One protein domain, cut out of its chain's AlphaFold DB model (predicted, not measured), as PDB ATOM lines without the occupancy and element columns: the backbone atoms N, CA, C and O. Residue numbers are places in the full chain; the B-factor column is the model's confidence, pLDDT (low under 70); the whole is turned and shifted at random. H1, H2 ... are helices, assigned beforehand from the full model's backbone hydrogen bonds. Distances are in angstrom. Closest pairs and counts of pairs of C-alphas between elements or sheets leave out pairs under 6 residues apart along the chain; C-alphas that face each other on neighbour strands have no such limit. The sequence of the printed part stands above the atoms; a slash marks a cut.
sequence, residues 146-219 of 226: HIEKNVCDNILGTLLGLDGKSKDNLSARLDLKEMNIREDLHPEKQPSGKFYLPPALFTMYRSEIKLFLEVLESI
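What this domain is: This is residues 146 to 219 of the 226 residues of an uncharacterized protein of Aegilops tauschii subsp. strangulata (UniProt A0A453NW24). What is the overall shape? It is a loose, open arrangement in two parts: the longer helices H1 and H3 stand toward one end without touching, and the short helix H2 stands toward the other end. The unnamed stretch 179 to 205 makes a turn at that other end, with residues 188 to 189 paired antiparallel with 195 to 196, and leads back to H3; residues 146 to 152 and 214 to 219 stick out. How is it composed? The printed part has 74 residues with three named helices, H1, H2 and H3 in order along the chain, and no named strand; it is all helix by class, though the helices hold 36 of the 74 residues. The radius of gyration of the C-alphas is 14.5 A, loose, and the spans are 44 by 30 by 20 A.

How they stand to each other: Which helices touch H1, residues 146 to 159? No helix touches it. It is only just apart from H3, residues 206 to 218, with closest C-alphas 8.4 A apart. And H2, residues 170 to 178? It is apart from both H1 and H3. Are the helix backbones complete? In H1, H2 and H3 every O i to N i+4 pair is within hydrogen-bond range.

Where its parts are: Where is H1? It begins at C-alpha 146, (37.750, -47.053, -58.235), and measures 20.0 A from first to last C-alpha. Where are the others? H2 measures 12.2 A. H3 measures 18.4 A and ends at C-alpha 218, (16.830, -44.524, -70.784).

The domain as a whole: How large is it? The two C-alphas farthest apart, those of Pro 191 and Ile 219, are 45.5 A apart. What are the links? H1 to H2 is short, with 10 residues; H2 to H3 is long, with 27. Is anything cut or uncertain? The printed part has no cut, its mean pLDDT is 93.6, and no printed residue is under 70.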
ATOM      1  N   HIS A 146      38.137 -46.536 -59.549       84.62
ATOM      2  CA  HIS A 146      37.750 -47.053 -58.235       84.62
ATOM      3  C   HIS A 146      37.138 -45.966 -57.345       84.62
ATOM      4  O   HIS A 146      36.224 -46.243 -56.561       84.62
ATOM      5  N   ILE A 147      37.624 -44.728 -57.445       87.12
ATOM      6  CA  ILE A 147      37.095 -43.599 -56.675       87.12
ATOM      7  C   ILE A 147      35.704 -43.217 -57.161       87.12
ATOM      8  O   ILE A 147      34.798 -43.108 -56.338       87.12
ATOM      9  N   GLU A 148      35.521 -43.055 -58.468       90.38
ATOM     10  CA  GLU A 148      34.246 -42.707 -59.085       90.38
ATOM     11  C   GLU A 148      33.195 -43.750 -58.757       90.38
ATOM     12  O   GLU A 148      32.145 -43.389 -58.233       90.38
ATOM     13  N   LYS A 149      33.505 -45.040 -58.923       90.94
ATOM     14  CA  LYS A 149      32.588 -46.114 -58.532       90.94
ATOM     15  C   LYS A 149      32.149 -45.979 -57.073       90.94
ATOM     16  O   LYS A 149      30.956 -45.981 -56.780       90.94
ATOM     17  N   ASN A 150      33.100 -45.804 -56.153       89.69
ATOM     18  CA  ASN A 150      32.798 -45.662 -54.729       89.69
ATOM     19  C   ASN A 150      31.966 -44.403 -54.423       89.69
ATOM     20  O   ASN A 150      31.076 -44.443 -53.571       89.69
ATOM     21  N   VAL A 151      32.256 -43.274 -55.073       91.19
ATOM     22  CA  VAL A 151      31.508 -42.020 -54.902       91.19
ATOM     23  C   VAL A 151      30.092 -42.170 -55.455       91.19
ATOM     24  O   VAL A 151      29.140 -41.868 -54.737       91.19
ATOM     25  N   CYS A 152      29.944 -42.708 -56.664       93.19
ATOM     26  CA  CYS A 152      28.661 -42.973 -57.308       93.19
ATOM     27  C   CYS A 152      27.790 -43.913 -56.473       93.19
ATOM     28  O   CYS A 152      26.649 -43.569 -56.178       93.19
ATOM     29  N   ASP A 153      28.334 -45.036 -55.993       93.62
ATOM     30  CA  ASP A 153      27.607 -45.979 -55.135       93.62
ATOM     31  C   ASP A 153      27.093 -45.308 -53.852       93.62
ATOM     32  O   ASP A 153      25.968 -45.554 -53.409       93.62
ATOM     33  N   ASN A 154      27.899 -44.428 -53.250       93.69
ATOM     34  CA  ASN A 154      27.509 -43.689 -52.051       93.69
ATOM     35  C   ASN A 154      26.438 -42.627 -52.342       93.69
ATOM     36  O   ASN A 154      25.526 -42.460 -51.529       93.69
ATOM     37  N   ILE A 155      26.538 -41.917 -53.470       94.44
ATOM     38  CA  ILE A 155      25.537 -40.935 -53.908       94.44
ATOM     39  C   ILE A 155      24.216 -41.650 -54.190       94.44
ATOM     40  O   ILE A 155      23.210 -41.309 -53.573       94.44
ATOM     41  N   LEU A 156      24.223 -42.689 -55.028       94.25
ATOM     42  CA  LEU A 156      23.032 -43.470 -55.366       94.25
ATOM     43  C   LEU A 156      22.401 -44.100 -54.123       94.25
ATOM     44  O   LEU A 156      21.197 -43.977 -53.916       94.25
ATOM     45  N   GLY A 157      23.208 -44.707 -53.250       95.06
ATOM     46  CA  GLY A 157      22.721 -45.276 -51.994       95.06
ATOM     47  C   GLY A 157      22.057 -44.246 -51.080       95.06
ATOM     48  O   GLY A 157      21.105 -44.584 -50.380       95.06
ATOM     49  N   THR A 158      22.528 -42.998 -51.105       95.00
ATOM     50  CA  THR A 158      21.960 -41.896 -50.315       95.00
ATOM     51  C   THR A 158      20.688 -41.340 -50.948       95.00
ATOM     52  O   THR A 158      19.677 -41.229 -50.262       95.00
ATOM     53  N   LEU A 159      20.706 -41.049 -52.252       94.62
ATOM     54  CA  LEU A 159      19.561 -40.511 -52.993       94.62
ATOM     55  C   LEU A 159      18.365 -41.470 -52.992       94.62
ATOM     56  O   LEU A 159      17.228 -41.046 -52.808       94.62
ATOM     57  N   LEU A 160      18.622 -42.770 -53.154       93.81
ATOM     58  CA  LEU A 160      17.588 -43.806 -53.179       93.81
ATOM     59  C   LEU A 160      17.183 -44.295 -51.778       93.81
ATOM     60  O   LEU A 160      16.322 -45.165 -51.664       93.81
ATOM     61  N   GLY A 161      17.810 -43.783 -50.710       91.31
ATOM     62  CA  GLY A 161      17.518 -44.192 -49.334       91.31
ATOM     63  C   GLY A 161      17.750 -45.685 -49.075       91.31
ATOM     64  O   GLY A 161      16.996 -46.306 -48.328       91.31
ATOM     65  N   LEU A 162      18.763 -46.282 -49.712       92.00
ATOM     66  CA  LEU A 162      19.028 -47.717 -49.609       92.00
ATOM     67  C   LEU A 162      19.536 -48.076 -48.210       92.00
ATOM     68  O   LEU A 162      20.536 -47.518 -47.735       92.00
ATOM     69  N   ASP A 163      18.880 -49.051 -47.580       88.62
ATOM     70  CA  ASP A 163      19.243 -49.505 -46.240       88.62
ATOM     71  C   ASP A 163      20.687 -50.033 -46.202       88.62
ATOM     72  O   ASP A 163      21.165 -50.702 -47.121       88.62
ATOM     73  N   GLY A 164      21.427 -49.641 -45.167       89.81
ATOM     74  CA  GLY A 164      22.858 -49.925 -45.015       89.81
ATOM     75  C   GLY A 164      23.808 -49.219 -45.999       89.81
ATOM     76  O   GLY A 164      25.020 -49.245 -45.775       89.81
ATOM     77  N   LYS A 165      23.316 -48.559 -47.058       92.94
ATOM     78  CA  LYS A 165      24.155 -47.864 -48.058       92.94
ATOM     79  C   LYS A 165      24.100 -46.340 -47.952       92.94
ATOM     80  O   LYS A 165      25.116 -45.693 -48.222       92.94
ATOM     81  N   SER A 166      22.969 -45.776 -47.525       92.88
ATOM     82  CA  SER A 166      22.802 -44.326 -47.379       92.88
ATOM     83  C   SER A 166      23.839 -43.705 -46.434       92.88
ATOM     84  O   SER A 166      24.090 -44.189 -45.322       92.88
ATOM     85  N   LYS A 167      24.448 -42.595 -46.868       92.31
ATOM     86  CA  LYS A 167      25.301 -41.753 -46.012       92.31
ATOM     87  C   LYS A 167      24.503 -40.769 -45.175       92.31
ATOM     88  O   LYS A 167      25.063 -40.205 -44.237       92.31
ATOM     89  N   ASP A 168      23.215 -40.632 -45.462       94.12
ATOM     90  CA  ASP A 168      22.289 -39.894 -44.631       94.12
ATOM     91  C   ASP A 168      21.655 -40.822 -43.585       94.12
ATOM     92  O   ASP A 168      20.680 -41.522 -43.845       94.12
ATOM     93  N   ASN A 169      22.272 -40.890 -42.406       94.12
ATOM     94  CA  ASN A 169      21.841 -41.747 -41.303       94.12
ATOM     95  C   ASN A 169      21.859 -40.987 -39.971       94.12
ATOM     96  O   ASN A 169      22.414 -39.893 -39.867       94.12
ATOM     97  N   LEU A 170      21.290 -41.589 -38.919       95.19
ATOM     98  CA  LEU A 170      21.183 -40.956 -37.598       95.19
ATOM     99  C   LEU A 170      22.537 -40.471 -37.054       95.19
ATOM    100  O   LEU A 170      22.597 -39.395 -36.468       95.19
ATOM    101  N   SER A 171      23.621 -41.229 -37.257       96.12
ATOM    102  CA  SER A 171      24.949 -40.811 -36.784       96.12
ATOM    103  C   SER A 171      25.418 -39.549 -37.507       96.12
ATOM    104  O   SER A 171      25.846 -38.609 -36.848       96.12
ATOM    105  N   ALA A 172      25.249 -39.490 -38.832       95.06
ATOM    106  CA  ALA A 172      25.566 -38.300 -39.617       95.06
ATOM    107  C   ALA A 172      24.728 -37.083 -39.183       95.06
ATOM    108  O   ALA A 172      25.278 -36.002 -38.989       95.06
ATOM    109  N   ARG A 173      23.419 -37.252 -38.947       96.50
ATOM    110  CA  ARG A 173      22.535 -36.167 -38.475       96.50
ATOM    111  C   ARG A 173      22.885 -35.682 -37.065       96.50
ATOM    112  O   ARG A 173      22.815 -34.486 -36.792       96.50
ATOM    113  N   LEU A 174      23.298 -36.582 -36.172       97.19
ATOM    114  CA  LEU A 174      23.807 -36.212 -34.847       97.19
ATOM    115  C   LEU A 174      25.150 -35.476 -34.934       97.19
ATOM    116  O   LEU A 174      25.363 -34.535 -34.178       97.19
ATOM    117  N   ASP A 175      26.033 -35.854 -35.862       96.69
ATOM    118  CA  ASP A 175      27.280 -35.124 -36.100       96.69
ATOM    119  C   ASP A 175      27.027 -33.704 -36.629       96.69
ATOM    120  O   ASP A 175      27.687 -32.776 -36.170       96.69
ATOM    121  N   LEU A 176      26.048 -33.503 -37.524       95.44
ATOM    122  CA  LEU A 176      25.630 -32.158 -37.956       95.44
ATOM    123  C   LEU A 176      25.179 -31.304 -36.762       95.44
ATOM    124  O   LEU A 176      25.588 -30.148 -36.638       95.44
ATOM    125  N   LYS A 177      24.408 -31.902 -35.845       96.31
ATOM    126  CA  LYS A 177      23.978 -31.259 -34.599       96.31
ATOM    127  C   LYS A 177      25.143 -30.926 -33.670       96.31
ATOM    128  O   LYS A 177      25.225 -29.805 -33.188       96.31
ATOM    129  N   GLU A 178      26.066 -31.860 -33.454       96.31
ATOM    130  CA  GLU A 178      27.278 -31.635 -32.651       96.31
ATOM    131  C   GLU A 178      28.171 -30.540 -33.261       96.31
ATOM    132  O   GLU A 178      28.843 -29.801 -32.545       96.31
ATOM    133  N   MET A 179      28.183 -30.419 -34.589       93.75
ATOM    134  CA  MET A 179      28.909 -29.375 -35.311       93.75
ATOM    135  C   MET A 179      28.162 -28.038 -35.374       93.75
ATOM    136  O   MET A 179      28.743 -27.071 -35.856       93.75
ATOM    137  N   ASN A 180      26.921 -27.978 -34.887       94.88
ATOM    138  CA  ASN A 180      26.048 -26.810 -34.959       94.88
ATOM    139  C   ASN A 180      25.864 -26.269 -36.390       94.88
ATOM    140  O   ASN A 180      25.903 -25.065 -36.630       94.88
ATOM    141  N   ILE A 181      25.694 -27.175 -37.358       94.50
ATOM    142  CA  ILE A 181      25.410 -26.842 -38.760       94.50
ATOM    143  C   ILE A 181      24.138 -27.551 -39.221       94.50
ATOM    144  O   ILE A 181      23.809 -28.618 -38.703       94.50
ATOM    145  N   ARG A 182      23.446 -26.981 -40.216       94.25
ATOM    146  CA  ARG A 182      22.230 -27.566 -40.820       94.25
ATOM    147  C   ARG A 182      21.159 -27.926 -39.789       94.25
ATOM    148  O   ARG A 182      20.767 -29.083 -39.671       94.25
ATOM    149  N   GLU A 183      20.728 -26.932 -39.014       94.31
ATOM    150  CA  GLU A 183      19.697 -27.089 -37.975       94.31
ATOM    151  C   GLU A 183      18.409 -27.731 -38.502       94.31
ATOM    152  O   GLU A 183      17.811 -28.565 -37.826       94.31
ATOM    153  N   ASP A 184      18.051 -27.432 -39.751       94.44
ATOM    154  CA  ASP A 184      16.931 -28.018 -40.489       94.44
ATOM    155  C   ASP A 184      17.021 -29.544 -40.652       94.44
ATOM    156  O   ASP A 184      16.013 -30.210 -40.874       94.44
ATOM    157  N   LEU A 185      18.218 -30.118 -40.513       96.00
ATOM    158  CA  LEU A 185      18.472 -31.551 -40.635       96.00
ATOM    159  C   LEU A 185      18.647 -32.253 -39.283       96.00
ATOM    160  O   LEU A 185      18.872 -33.468 -39.267       96.00
ATOM    161  N   HIS A 186      18.586 -31.544 -38.155       97.19
ATOM    162  CA  HIS A 186      18.870 -32.138 -36.848       97.19
ATOM    163  C   HIS A 186      17.829 -33.202 -36.469       97.19
ATOM    164  O   HIS A 186      16.639 -33.024 -36.708       97.19
ATOM    165  N   PRO A 187      18.251 -34.320 -35.851       97.12
ATOM    166  CA  PRO A 187      17.328 -35.379 -35.475       97.12
ATOM    167  C   PRO A 187      16.449 -34.941 -34.298       97.12
ATOM    168  O   PRO A 187      16.940 -34.419 -33.287       97.12
ATOM    169  N   GLU A 188      15.157 -35.233 -34.395       95.69
ATOM    170  CA  GLU A 188      14.150 -34.912 -33.387       95.69
ATOM    171  C   GLU A 188      13.798 -36.153 -32.571       95.69
ATOM    172  O   GLU A 188      13.514 -37.223 -33.115       95.69
ATOM    173  N   LYS A 189      13.815 -36.039 -31.242       94.25
ATOM    174  CA  LYS A 189      13.448 -37.154 -30.365       94.25
ATOM    175  C   LYS A 189      11.939 -37.156 -30.152       94.25
ATOM    176  O   LYS A 189      11.402 -36.241 -29.535       94.25
ATOM    177  N   GLN A 190      11.263 -38.195 -30.631       93.75
ATOM    178  CA  GLN A 190       9.825 -38.353 -30.437       93.75
ATOM    179  C   GLN A 190       9.495 -38.843 -29.015       93.75
ATOM    180  O   GLN A 190      10.340 -39.481 -28.375       93.75
ATOM    181  N   PRO A 191       8.249 -38.649 -28.532       92.12
ATOM    182  CA  PRO A 191       7.792 -39.181 -27.241       92.12
ATOM    183  C   PRO A 191       7.954 -40.702 -27.106       92.12
ATOM    184  O   PRO A 191       8.182 -41.211 -26.015       92.12
ATOM    185  N   SER A 192       7.909 -41.425 -28.229       90.06
ATOM    186  CA  SER A 192       8.153 -42.873 -28.314       90.06
ATOM    187  C   SER A 192       9.606 -43.283 -28.023       90.06
ATOM    188  O   SER A 192       9.917 -44.472 -27.988       90.06
ATOM    189  N   GLY A 193      10.519 -42.319 -27.877       90.44
ATOM    190  CA  GLY A 193      11.956 -42.540 -27.739       90.44
ATOM    191  C   GLY A 193      12.687 -42.760 -29.068       90.44
ATOM    192  O   GLY A 193      13.918 -42.755 -29.075       90.44
ATOM    193  N   LYS A 194      11.965 -42.913 -30.189       92.56
ATOM    194  CA  LYS A 194      12.559 -43.015 -31.530       92.56
ATOM    195  C   LYS A 194      13.000 -41.644 -32.044       92.56
ATOM    196  O   LYS A 194      12.413 -40.620 -31.698       92.56
ATOM    197  N   PHE A 195      14.020 -41.642 -32.897       94.19
ATOM    198  CA  PHE A 195      14.443 -40.440 -33.609       94.19
ATOM    199  C   PHE A 195      13.684 -40.301 -34.926       94.19
ATOM    200  O   PHE A 195      13.620 -41.244 -35.714       94.19
ATOM    201  N   TYR A 196      13.143 -39.112 -35.155       94.69
ATOM    202  CA  TYR A 196      12.677 -38.650 -36.449       94.69
ATOM    203  C   TYR A 196      13.807 -37.891 -37.142       94.69
ATOM    204  O   TYR A 196      14.485 -37.074 -36.516       94.69
ATOM    205  N   LEU A 197      14.033 -38.193 -38.419       95.06
ATOM    206  CA  LEU A 197      14.998 -37.485 -39.252       95.06
ATOM    207  C   LEU A 197      14.218 -36.593 -40.223       95.06
ATOM    208  O   LEU A 197      13.502 -37.142 -41.067       95.06
ATOM    209  N   PRO A 198      14.343 -35.257 -40.131       95.75
ATOM    210  CA  PRO A 198      13.740 -34.361 -41.108       95.75
ATOM    211  C   PRO A 198      14.225 -34.684 -42.534       95.75
ATOM    212  O   PRO A 198      15.424 -34.949 -42.717       95.75
ATOM    213  N   PRO A 199      13.340 -34.677 -43.550       93.62
ATOM    214  CA  PRO A 199      13.728 -34.898 -44.942       93.62
ATOM    215  C   PRO A 199      14.819 -33.918 -45.379       93.62
ATOM    216  O   PRO A 199      14.734 -32.724 -45.105       93.62
ATOM    217  N   ALA A 200      15.855 -34.421 -46.050       93.50
ATOM    218  CA  ALA A 200      16.863 -33.563 -46.660       93.50
ATOM    219  C   ALA A 200      16.366 -33.019 -48.005       93.50
ATOM    220  O   ALA A 200      15.451 -33.570 -48.611       93.50
ATOM    221  N   LEU A 201      17.035 -31.987 -48.527       91.94
ATOM    222  CA  LEU A 201      16.723 -31.390 -49.836       91.94
ATOM    223  C   LEU A 201      16.755 -32.387 -51.007       91.94
ATOM    224  O   LEU A 201      16.151 -32.138 -52.041       91.94
ATOM    225  N   PHE A 202      17.487 -33.490 -50.855       91.50
ATOM    226  CA  PHE A 202      17.624 -34.545 -51.860       91.50
ATOM    227  C   PHE A 202      16.722 -35.759 -51.593       91.50
ATOM    228  O   PHE A 202      16.829 -36.766 -52.292       91.50
ATOM    229  N   THR A 203      15.887 -35.725 -50.551       93.12
ATOM    230  CA  THR A 203      14.957 -36.818 -50.262       93.12
ATOM    231  C   THR A 203      13.887 -36.871 -51.349       93.12
ATOM    232  O   THR A 203      13.157 -35.907 -51.540       93.12
ATOM    233  N   MET A 204      13.789 -38.016 -52.027       94.44
ATOM    234  CA  MET A 204      12.810 -38.255 -53.084       94.44
ATOM    235  C   MET A 204      11.637 -39.107 -52.586       94.44
ATOM    236  O   MET A 204      11.813 -40.086 -51.854       94.44
ATOM    237  N   TYR A 205      10.430 -38.781 -53.038       92.56
ATOM    238  CA  TYR A 205       9.254 -39.634 -52.905       92.56
ATOM    239  C   TYR A 205       9.333 -40.832 -53.860       92.56
ATOM    240  O   TYR A 205      10.074 -40.836 -54.839       92.56
ATOM    241  N   ARG A 206       8.514 -41.865 -53.627       92.62
ATOM    242  CA  ARG A 206       8.515 -43.081 -54.467       92.62
ATOM    243  C   ARG A 206       8.278 -42.798 -55.955       92.62
ATOM    244  O   ARG A 206       8.864 -43.475 -56.794       92.62
ATOM    245  N   SER A 207       7.428 -41.824 -56.277       96.00
ATOM    246  CA  SER A 207       7.178 -41.389 -57.656       96.00
ATOM    247  C   SER A 207       8.410 -40.745 -58.291       96.00
ATOM    248  O   SER A 207       8.718 -41.032 -59.442       96.00
ATOM    249  N   GLU A 208       9.134 -39.922 -57.535       95.81
ATOM    250  CA  GLU A 208      10.363 -39.261 -57.989       95.81
ATOM    251  C   GLU A 208      11.512 -40.258 -58.137       95.81
ATOM    252  O   GLU A 208      12.233 -40.207 -59.126       95.81
ATOM    253  N   ILE A 209      11.632 -41.227 -57.220       94.50
ATOM    254  CA  ILE A 209      12.585 -42.339 -57.343       94.50
ATOM    255  C   ILE A 209      12.324 -43.121 -58.631       94.50
ATOM    256  O   ILE A 209      13.265 -43.430 -59.357       94.50
ATOM    257  N   LYS A 210      11.059 -43.437 -58.929       95.69
ATOM    258  CA  LYS A 210      10.701 -44.152 -60.158       95.69
ATOM    259  C   LYS A 210      11.127 -43.362 -61.398       95.69
ATOM    260  O   LYS A 210      11.814 -43.919 -62.245       95.69
ATOM    261  N   LEU A 211      10.800 -42.070 -61.451       95.81
ATOM    262  CA  LEU A 211      11.198 -41.191 -62.553       95.81
ATOM    263  C   LEU A 211      12.726 -41.097 -62.692       95.81
ATOM    264  O   LEU A 211      13.256 -41.171 -63.795       95.81
ATOM    265  N   PHE A 212      13.446 -40.968 -61.577       94.44
ATOM    266  CA  PHE A 212      14.907 -40.932 -61.568       94.44
ATOM    267  C   PHE A 212      15.513 -42.215 -62.154       94.44
ATOM    268  O   PHE A 212      16.436 -42.144 -62.962       94.44
ATOM    269  N   LEU A 213      14.978 -43.384 -61.792       94.25
ATOM    270  CA  LEU A 213      15.438 -44.669 -62.323       94.25
ATOM    271  C   LEU A 213      15.096 -44.850 -63.807       94.25
ATOM    272  O   LEU A 213      15.932 -45.355 -64.545       94.25
ATOM    273  N   GLU A 214      13.926 -44.390 -64.260       95.56
ATOM    274  CA  GLU A 214      13.553 -44.391 -65.684       95.56
ATOM    275  C   GLU A 214      14.510 -43.525 -66.522       95.56
ATOM    276  O   GLU A 214      14.902 -43.907 -67.626       95.56
ATOM    277  N   VAL A 215      14.951 -42.378 -65.994       93.69
ATOM    278  CA  VAL A 215      15.975 -41.542 -66.647       93.69
ATOM    279  C   VAL A 215      17.313 -42.276 -66.731       93.69
ATOM    280  O   VAL A 215      17.952 -42.252 -67.777       93.69
ATOM    281  N   LEU A 216      17.737 -42.949 -65.656       90.69
ATOM    282  CA  LEU A 216      18.981 -43.727 -65.664       90.69
ATOM    283  C   LEU A 216      18.922 -44.942 -66.599       90.69
ATOM    284  O   LEU A 216      19.941 -45.305 -67.171       90.69
ATOM    285  N   GLU A 217      17.758 -45.571 -66.752       91.94
ATOM    286  CA  GLU A 217      17.554 -46.687 -67.682       91.94
ATOM    287  C   GLU A 217      17.570 -46.224 -69.146       91.94
ATOM    288  O   GLU A 217      18.097 -46.917 -70.012       91.94
ATOM    289  N   SER A 218      17.004 -45.048 -69.423       92.31
ATOM    290  CA  SER A 218      16.830 -44.524 -70.784       92.31
ATOM    291  C   SER A 218      18.001 -43.688 -71.302       92.31
ATOM    292  O   SER A 218      18.014 -43.323 -72.481       92.31
ATOM    293  N   ILE A 219      18.976 -43.355 -70.451       90.06
ATOM    294  CA  ILE A 219      20.109 -42.530 -70.862       90.06
ATOM    295  C   ILE A 219      20.977 -43.272 -71.886       90.06
ATOM    296  O   ILE A 219      21.562 -44.317 -71.614       90.06
TER     297      ILE A 219